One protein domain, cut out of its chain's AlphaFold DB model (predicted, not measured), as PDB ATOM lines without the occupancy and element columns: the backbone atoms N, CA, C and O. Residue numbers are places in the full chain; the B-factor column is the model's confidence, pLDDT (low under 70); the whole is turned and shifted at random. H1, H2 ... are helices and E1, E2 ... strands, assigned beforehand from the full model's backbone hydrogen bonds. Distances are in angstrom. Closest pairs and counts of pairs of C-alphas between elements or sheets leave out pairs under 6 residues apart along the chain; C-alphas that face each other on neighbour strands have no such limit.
ATOM      1  N   LYS A  54      30.458 -11.037  30.027       89.06
ATOM      2  CA  LYS A  54      29.268 -11.851  30.294       89.06
ATOM      3  C   LYS A  54      28.765 -12.522  29.024       89.06
ATOM      4  O   LYS A  54      28.408 -13.695  29.072       89.06
ATOM      5  N   ALA A  55      28.761 -11.812  27.897       88.44
ATOM      6  CA  ALA A  55      28.375 -12.386  26.612       88.44
ATOM      7  C   ALA A  55      29.352 -13.484  26.165       88.44
ATOM      8  O   ALA A  55      28.913 -14.545  25.723       88.44
ATOM      9  N   ARG A  56      30.669 -13.290  26.340       91.38
ATOM     10  CA  ARG A  56      31.653 -14.347  26.043       91.38
ATOM     11  C   ARG A  56      31.471 -15.565  26.943       91.38
ATOM     12  O   ARG A  56      31.546 -16.683  26.445       91.38
ATOM     13  N   LEU A  57      31.271 -15.369  28.247       91.00
ATOM     14  CA  LEU A  57      31.054 -16.471  29.186       91.00
ATOM     15  C   LEU A  57      29.770 -17.239  28.859       91.00
ATOM     16  O   LEU A  57      29.797 -18.465  28.826       91.00
ATOM     17  N   ALA A  58      28.682 -16.535  28.532       89.56
ATOM     18  CA  ALA A  58      27.435 -17.160  28.099       89.56
ATOM     19  C   ALA A  58      27.627 -18.018  26.838       89.56
ATOM     20  O   ALA A  58      27.121 -19.136  26.781       89.56
ATOM     21  N   GLU A  59      28.398 -17.532  25.863       91.69
ATOM     22  CA  GLU A  59      28.722 -18.303  24.658       91.69
ATOM     23  C   GLU A  59      29.666 -19.477  24.954       91.69
ATOM     24  O   GLU A  59      29.504 -20.568  24.425       91.69
ATOM     25  N   LEU A  60      30.642 -19.307  25.846       91.06
ATOM     26  CA  LEU A  60      31.497 -20.419  26.261       91.06
ATOM     27  C   LEU A  60      30.677 -21.537  26.922       91.06
ATOM     28  O   LEU A  60      30.944 -22.715  26.686       91.06
ATOM     29  N   HIS A  61      29.697 -21.168  27.748       90.25
ATOM     30  CA  HIS A  61      28.811 -22.119  28.413       90.25
ATOM     31  C   HIS A  61      27.829 -22.756  27.420       90.25
ATOM     32  O   HIS A  61      27.558 -23.941  27.546       90.25
ATOM     33  N   SER A  62      27.365 -22.029  26.394       92.00
ATOM     34  CA  SER A  62      26.470 -22.571  25.354       92.00
ATOM     35  C   SER A  62      27.125 -23.651  24.481       92.00
ATOM     36  O   SER A  62      26.429 -24.483  23.899       92.00
ATOM     37  N   LEU A  63      28.460 -23.664  24.401       90.12
ATOM     38  CA  LEU A  63      29.227 -24.675  23.673       90.12
ATOM     39  C   LEU A  63      29.314 -26.028  24.398       90.12
ATOM     40  O   LEU A  63      29.832 -26.974  23.801       90.12
ATOM     41  N   ASP A  64      28.880 -26.120  25.664       88.69
ATOM     42  CA  ASP A  64      28.913 -27.338  26.497       88.69
ATOM     43  C   ASP A  64      30.272 -28.069  26.466       88.69
ATOM     44  O   ASP A  64      30.363 -29.294  26.525       88.69
ATOM     45  N   ILE A  65      31.363 -27.311  26.324       90.75
ATOM     46  CA  ILE A  65      32.721 -27.848  26.164       90.75
ATOM     47  C   ILE A  65      33.510 -27.859  27.481       90.75
ATOM     48  O   ILE A  65      34.475 -28.616  27.618       90.75
ATOM     49  N   LEU A  66      33.106 -27.043  28.456       88.69
ATOM     50  CA  LEU A  66      33.648 -27.073  29.816       88.69
ATOM     51  C   LEU A  66      33.183 -28.344  30.537       88.69
ATOM     52  O   LEU A  66      32.122 -28.871  30.223       88.69
ATOM     53  N   ASP A  67      33.975 -28.858  31.482       86.69
ATOM     54  CA  ASP A  67      33.581 -30.004  32.322       86.69
ATOM     55  C   ASP A  67      33.260 -31.309  31.565       86.69
ATOM     56  O   ASP A  67      32.696 -32.255  32.115       86.69
ATOM     57  N   THR A  68      33.695 -31.407  30.307       88.12
ATOM     58  CA  THR A  68      33.529 -32.605  29.478       88.12
ATOM     59  C   THR A  68      34.794 -33.467  29.447       88.12
ATOM     60  O   THR A  68      35.905 -32.951  29.618       88.12
ATOM     61  N   PRO A  69      34.662 -34.786  29.188       85.88
ATOM     62  CA  PRO A  69      35.811 -35.673  29.049       85.88
ATOM     63  C   PRO A  69      36.812 -35.204  27.976       85.88
ATOM     64  O   PRO A  69      36.448 -34.441  27.069       85.88
ATOM     65  N   PRO A  70      38.069 -35.681  28.037       83.44
ATOM     66  CA  PRO A  70      39.035 -35.489  26.963       83.44
ATOM     67  C   PRO A  70      38.477 -35.984  25.630       83.44
ATOM     68  O   PRO A  70      37.817 -37.023  25.564       83.44
ATOM     69  N   GLU A  71      38.745 -35.242  24.560       90.06
ATOM     70  CA  GLU A  71      38.294 -35.617  23.225       90.06
ATOM     71  C   GLU A  71      39.475 -35.686  22.266       90.06
ATOM     72  O   GLU A  71      40.184 -34.702  22.043       90.06
ATOM     73  N   GLU A  72      39.599 -36.829  21.601       92.06
ATOM     74  CA  GLU A  72      40.714 -37.150  20.708       92.06
ATOM     75  C   GLU A  72      40.898 -36.128  19.570       92.06
ATOM     76  O   GLU A  72      42.004 -35.935  19.061       92.06
ATOM     77  N   ARG A  73      39.831 -35.414  19.177       92.94
ATOM     78  CA  ARG A  73      39.925 -34.330  18.188       92.94
ATOM     79  C   ARG A  73      40.850 -33.198  18.642       92.94
ATOM     80  O   ARG A  73      41.586 -32.683  17.809       92.94
ATOM     81  N   PHE A  74      40.846 -32.838  19.927       93.12
ATOM     82  CA  PHE A  74      41.728 -31.803  20.469       93.12
ATOM     83  C   PHE A  74      43.124 -32.361  20.757       93.12
ATOM     84  O   PHE A  74      44.114 -31.707  20.431       93.12
ATOM     85  N   ASP A  75      43.206 -33.598  21.255       92.38
ATOM     86  CA  ASP A  75      44.481 -34.257  21.569       92.38
ATOM     87  C   ASP A  75      45.357 -34.469  20.336       92.38
ATOM     88  O   ASP A  75      46.576 -34.312  20.380       92.38
ATOM     89  N   ARG A  76      44.745 -34.744  19.186       95.31
ATOM     90  CA  ARG A  76      45.477 -34.792  17.920       95.31
ATOM     91  C   ARG A  76      46.176 -33.475  17.586       95.31
ATOM     92  O   ARG A  76      47.288 -33.514  17.063       95.31
ATOM     93  N   TYR A  77      45.551 -32.330  17.865       95.25
ATOM     94  CA  TYR A  77      46.157 -31.028  17.583       95.25
ATOM     95  C   TYR A  77      47.306 -30.722  18.532       95.25
ATOM     96  O   TYR A  77      48.363 -30.299  18.074       95.25
ATOM     97  N   THR A  78      47.129 -30.957  19.832       94.06
ATOM     98  CA  THR A  78      48.177 -30.675  20.822       94.06
ATOM     99  C   THR A  78      49.399 -31.564  20.613       94.06
ATOM    100  O   THR A  78      50.519 -31.053  20.652       94.06
ATOM    101  N   ARG A  79      49.206 -32.849  20.274       94.31
ATOM    102  CA  ARG A  79      50.300 -33.757  19.884       94.31
ATOM    103  C   ARG A  79      51.015 -33.285  18.621       94.31
ATOM    104  O   ARG A  79      52.232 -33.125  18.638       94.31
ATOM    105  N   LEU A  80      50.266 -32.974  17.560       96.44
ATOM    106  CA  LEU A  80      50.847 -32.495  16.303       96.44
ATOM    107  C   LEU A  80      51.636 -31.192  16.496       96.44
ATOM    108  O   LEU A  80      52.737 -31.044  15.976       96.44
ATOM    109  N   MET A  81      51.092 -30.242  17.255       96.44
ATOM    110  CA  MET A  81      51.776 -28.984  17.546       96.44
ATOM    111  C   MET A  81      53.049 -29.204  18.367       96.44
ATOM    112  O   MET A  81      54.073 -28.600  18.049       96.44
ATOM    113  N   ALA A  82      53.024 -30.082  19.373       95.75
ATOM    114  CA  ALA A  82      54.216 -30.404  20.156       95.75
ATOM    115  C   ALA A  82      55.326 -30.998  19.272       95.75
ATOM    116  O   ALA A  82      56.486 -30.598  19.385       95.75
ATOM    117  N   GLU A  83      54.966 -31.885  18.341       95.81
ATOM    118  CA  GLU A  83      55.897 -32.500  17.388       95.81
ATOM    119  C   GLU A  83      56.474 -31.490  16.384       95.81
ATOM    120  O   GLU A  83      57.689 -31.453  16.174       95.81
ATOM    121  N   ILE A  84      55.626 -30.643  15.788       97.31
ATOM    122  CA  ILE A  84      56.043 -29.650  14.786       97.31
ATOM    123  C   ILE A  84      56.952 -28.591  15.411       97.31
ATOM    124  O   ILE A  84      58.015 -28.285  14.869       97.31
ATOM    125  N   PHE A  85      56.537 -28.024  16.545       96.25
ATOM    126  CA  PHE A  85      57.255 -26.923  17.184       96.25
ATOM    127  C   PHE A  85      58.388 -27.395  18.100       96.25
ATOM    128  O   PHE A  85      59.194 -26.570  18.529       96.25
ATOM    129  N   LYS A  86      58.490 -28.704  18.368       94.06
ATOM    130  CA  LYS A  86      59.498 -29.312  19.252       94.06
ATOM    131  C   LYS A  86      59.527 -28.659  20.635       94.06
ATOM    132  O   LYS A  86      60.593 -28.387  21.188       94.06
ATOM    133  N   VAL A  87      58.344 -28.385  21.178       94.81
ATOM    134  CA  VAL A  87      58.174 -27.745  22.486       94.81
ATOM    135  C   VAL A  87      57.766 -28.773  23.541       94.81
ATOM    136  O   VAL A  87      57.048 -29.721  23.224       94.81
ATOM    137  N   PRO A  88      58.184 -28.592  24.805       88.62
ATOM    138  CA  PRO A  88      57.847 -29.526  25.876       88.62
ATOM    139  C   PRO A  88      56.380 -29.434  26.312       88.62
ATOM    140  O   PRO A  88      55.892 -30.347  26.971       88.62
ATOM    141  N   MET A  89      55.690 -28.332  25.992       91.88
ATOM    142  CA  MET A  89      54.334 -28.060  26.465       91.88
ATOM    143  C   MET A  89      53.477 -27.407  25.378       91.88
ATOM    144  O   MET A  89      53.890 -26.422  24.768       91.88
ATOM    145  N   VAL A  90      52.267 -27.929  25.181       94.12
ATOM    146  CA  VAL A  90      51.212 -27.354  24.330       94.12
ATOM    147  C   VAL A  90      49.874 -27.596  25.008       94.12
ATOM    148  O   VAL A  90      49.645 -28.686  25.522       94.12
ATOM    149  N   ALA A  91      48.964 -26.623  24.988       93.62
ATOM    150  CA  ALA A  91      47.621 -26.826  25.509       93.62
ATOM    151  C   ALA A  91      46.566 -26.026  24.741       93.62
ATOM    152  O   ALA A  91      46.835 -24.936  24.241       93.62
ATOM    153  N   VAL A  92      45.351 -26.569  24.701       93.19
ATOM    154  CA  VAL A  92      44.128 -25.848  24.346       93.19
ATOM    155  C   VAL A  92      43.457 -25.446  25.655       93.19
ATOM    156  O   VAL A  92      42.938 -26.304  26.373       93.19
ATOM    157  N   SER A  93      43.491 -24.154  25.979       91.00
ATOM    158  CA  SER A  93      42.890 -23.610  27.195       91.00
ATOM    159  C   SER A  93      41.618 -22.815  26.904       91.00
ATOM    160  O   SER A  93      41.541 -22.043  25.951       91.00
ATOM    161  N   LEU A  94      40.620 -23.006  27.759       92.25
ATOM    162  CA  LEU A  94      39.367 -22.265  27.785       92.25
ATOM    163  C   LEU A  94      39.323 -21.475  29.091       92.25
ATOM    164  O   LEU A  94      39.567 -22.026  30.164       92.25
ATOM    165  N   VAL A  95      39.052 -20.178  29.005       91.25
ATOM    166  CA  VAL A  95      39.047 -19.287  30.170       91.25
ATOM    167  C   VAL A  95      37.610 -19.090  30.630       91.25
ATOM    168  O   VAL A  95      36.801 -18.531  29.892       91.25
ATOM    169  N   ASP A  96      37.291 -19.545  31.833       89.06
ATOM    170  CA  ASP A  96      36.028 -19.271  32.517       89.06
ATOM    171  C   ASP A  96      36.213 -18.114  33.520       89.06
ATOM    172  O   ASP A  96      37.305 -17.550  33.647       89.06
ATOM    173  N   GLU A  97      35.153 -17.729  34.227       88.12
ATOM    174  CA  GLU A  97      35.175 -16.598  35.164       88.12
ATOM    175  C   GLU A  97      36.238 -16.772  36.271       88.12
ATOM    176  O   GLU A  97      37.089 -15.898  36.518       88.12
ATOM    177  N   ASP A  98      36.230 -17.944  36.909       87.94
ATOM    178  CA  ASP A  98      37.015 -18.262  38.100       87.94
ATOM    179  C   ASP A  98      38.102 -19.324  37.873       87.94
ATOM    180  O   ASP A  98      38.923 -19.573  38.764       87.94
ATOM    181  N   ARG A  99      38.155 -19.928  36.682       88.81
ATOM    182  CA  ARG A  99      39.099 -20.999  36.354       88.81
ATOM    183  C   ARG A  99      39.532 -20.985  34.893       88.81
ATOM    184  O   ARG A  99      38.816 -20.548  34.003       88.81
ATOM    185  N   GLN A 100      40.723 -21.507  34.649       89.81
ATOM    186  CA  GLN A 100      41.208 -21.881  33.332       89.81
ATOM    187  C   GLN A 100      41.070 -23.393  33.185       89.81
ATOM    188  O   GLN A 100      41.623 -24.144  33.985       89.81
ATOM    189  N   TRP A 101      40.355 -23.829  32.159       91.50
ATOM    190  CA  TRP A 101      40.169 -25.230  31.809       91.50
ATOM    191  C   TRP A 101      41.131 -25.629  30.690       91.50
ATOM    192  O   TRP A 101      41.265 -24.904  29.708       91.50
ATOM    193  N   PHE A 102      41.777 -26.787  30.792       92.12
ATOM    194  CA  PHE A 102      42.591 -27.360  29.722       92.12
ATOM    195  C   PHE A 102      41.809 -28.468  29.029       92.12
ATOM    196  O   PHE A 102      41.623 -29.554  29.570       92.12
ATOM    197  N   LYS A 103      41.334 -28.188  27.812       92.12
ATOM    198  CA  LYS A 103      40.556 -29.159  27.034       92.12
ATOM    199  C   LYS A 103      41.437 -30.275  26.470       92.12
ATOM    200  O   LYS A 103      40.980 -31.400  26.303       92.12
ATOM    201  N   SER A 104      42.688 -29.940  26.179       92.75
ATOM    202  CA  SER A 104      43.734 -30.875  25.785       92.75
ATOM    203  C   SER A 104      45.089 -30.282  26.133       92.75
ATOM    204  O   SER A 104      45.280 -29.066  26.022       92.75
ATOM    205  N   SER A 105      46.039 -31.122  26.524       92.06
ATOM    206  CA  SER A 105      47.405 -30.704  26.799       92.06
ATOM    207  C   SER A 105      48.415 -31.817  26.542       92.06
ATOM    208  O   SER A 105      48.145 -33.003  26.709       92.06
ATOM    209  N   VAL A 106      49.622 -31.407  26.171       91.25
ATOM    210  CA  VAL A 106      50.843 -32.209  26.188       91.25
ATOM    211  C   VAL A 106      51.808 -31.498  27.130       91.25
ATOM    212  O   VAL A 106      51.986 -30.287  27.020       91.25
ATOM    213  N   GLY A 107      52.391 -32.227  28.083       88.19
ATOM    214  CA  GLY A 107      53.333 -31.668  29.061       88.19
ATOM    215  C   GLY A 107      52.705 -30.840  30.193       88.19
ATOM    216  O   GLY A 107      53.440 -30.301  31.012       88.19
ATOM    217  N   VAL A 108      51.370 -30.748  30.274       84.31
ATOM    218  CA  VAL A 108      50.645 -30.123  31.397       84.31
ATOM    219  C   VAL A 108      49.791 -31.188  32.081       84.31
ATOM    220  O   VAL A 108      48.878 -31.726  31.460       84.31
ATOM    221  N   GLU A 109      50.090 -31.483  33.347       80.50
ATOM    222  CA  GLU A 109      49.467 -32.581  34.114       80.50
ATOM    223  C   GLU A 109      48.127 -32.207  34.771       80.50
ATOM    224  O   GLU A 109      47.412 -33.064  35.286       80.50
ATOM    225  N   VAL A 110      47.772 -30.922  34.765       81.88
ATOM    226  CA  VAL A 110      46.562 -30.394  35.405       81.88
ATOM    227  C   VAL A 110      45.466 -30.131  34.374       81.88
ATOM    228  O   VAL A 110      45.715 -29.516  33.343       81.88
ATOM    229  N   MET A 111      44.233 -30.552  34.673       78.44
ATOM    230  CA  MET A 111      43.068 -30.340  33.794       78.44
ATOM    231  C   MET A 111      42.431 -28.955  33.953       78.44
ATOM    232  O   MET A 111      41.787 -28.460  33.036       78.44
ATOM    233  N   GLN A 112      42.618 -28.304  35.101       82.31
ATOM    234  CA  GLN A 112      42.141 -26.943  35.336       82.31
ATOM    235  C   GLN A 112      43.014 -26.216  36.359       82.31
ATOM    236  O   GLN A 112      43.694 -26.847  37.170       82.31
ATOM    237  N   GLN A 113      42.990 -24.886  36.329       82.44
ATOM    238  CA  GLN A 113      43.679 -24.002  37.267       82.44
ATOM    239  C   GLN A 113      42.720 -22.914  37.739       82.44
ATOM    240  O   GLN A 113      42.125 -22.212  36.930       82.44
ATOM    241  N   THR A 114      42.562 -22.755  39.050       83.00
ATOM    242  CA  THR A 114      41.676 -21.722  39.608       83.00
ATOM    243  C   THR A 114      42.355 -20.354  39.603       83.00
ATOM    244  O   THR A 114      43.577 -20.261  39.725       83.00
ATOM    245  N   ARG A 115      41.580 -19.261  39.546       75.56
ATOM    246  CA  ARG A 115      42.058 -17.862  39.620       75.56
ATOM    247  C   ARG A 115      42.914 -17.558  40.865       75.56
ATOM    248  O   ARG A 115      43.673 -16.594  40.879       75.56
ATOM    249  N   THR A 116      42.840 -18.384  41.903       62.59
ATOM    250  CA  THR A 116      43.605 -18.204  43.147       62.59
ATOM    251  C   THR A 116      44.906 -19.020  43.167       62.59
ATOM    252  O   THR A 116      45.831 -18.672  43.900       62.59
ATOM    253  N   GLN A 117      45.037 -20.048  42.319       63.19
ATOM    254  CA  GLN A 117      46.168 -20.987  42.328       63.19
ATOM    255  C   GLN A 117      47.523 -20.332  41.993       63.19
ATOM    256  O   GLN A 117      48.535 -20.664  42.606       63.19
ATOM    257  N   TRP A 118      47.542 -19.345  41.093       57.09
ATOM    258  CA  TRP A 118      48.732 -18.587  40.648       57.09
ATOM    259  C   TRP A 118      49.500 -17.914  41.797       57.09
ATOM    260  O   TRP A 118      50.678 -17.605  41.641       57.09
ATOM    261  N   ARG A 119      48.859 -17.668  42.952       53.91
ATOM    262  CA  ARG A 119      49.506 -16.996  44.094       53.91
ATOM    263  C   ARG A 119      50.362 -17.934  44.945       53.91
ATOM    264  O   ARG A 119      51.196 -17.445  45.700       53.91
ATOM    265  N   SER A 120      50.161 -19.248  44.850       56.50
ATOM    266  CA  SER A 120      50.569 -20.162  45.926       56.50
ATOM    267  C   SER A 120      51.802 -21.015  45.644       56.50
ATOM    268  O   SER A 120      52.248 -21.714  46.548       56.50
TER     269      SER A 120
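Overview. This is residues 54 to 120 of the 126 residues of an uncharacterized protein of Halomonas daqiaonensis (UniProt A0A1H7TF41). Picture a small, twisted sheet of three strands with the helix H2 laid slantwise over one end of its long hairpin E1 and E2, while a second, short helix, H1, lies off toward the other end of that hairpin, clear of H2. The short strand E3 lines the far side of E2, and residues 115 to 120 trail on from it as a tail. The printed part has 67 residues, with two named helices and then three named strands in the order H1 H2 E1 E2 E3; the sheet runs E1 - E2 - E3, antiparallel throughout, and the class is mixed, helices and strands. The whole is only just compact, close to loose, with a radius of gyration of the C-alphas of 13.0 A and spans of 36 by 31 by 19 A.

Along the chain. Find C-alpha 54 at (29.268, -11.851, 30.294); from there H1 takes residues 54 to 62, 12.1 A from first to last C-alpha. H2 follows at residues 72 to 85, 19.8 A long, beginning at C-alpha 72 at (40.714, -37.150, 20.708). Next read E1, residues 90 to 95, over 15.7 A, and E2, residues 99 to 106, over 19.2 A. E3, residues 112 to 114, is 6.8 A long and ends at C-alpha 114 at (41.676, -21.722, 39.608).

Arrangement. Start with the sheet, a meander, each strand the antiparallel neighbour of the one before. In the hairpin of E1 and E2, look for N 92 and O 104, 2.8 A apart, and N 94 and O 101, also 2.8 A. E2 bends by 70 degrees at residue 103. In the hairpin of E2 and E3, N 100 and O 113 are 2.8 A apart. H2 is on the sheet at a height of 7.4 A, making two layers, a helix on one face of a sheet. It lies over E1 and E2, at 55 degrees to E2 on the local plane, slantwise to the strands. Its closest C-alphas to E2 are those of Asp 75 and Ser 104, 5.5 A; to E1, those of Thr 78 and Val 90, 5.7 A. H1 is only just apart from E1, at 8.2 A, and apart from H2. In H1 every O i to N i+4 pair is within hydrogen-bond range; in H2, 9 of 10 are.

Size, cuts and confidence. The C-alphas farthest apart are those of Lys 54 and Lys 86, 36.6 A. The printed part has no cut, and no link is long. Look at residues 116 to 120 for pLDDT under 70; the mean of the printed part is 87.8.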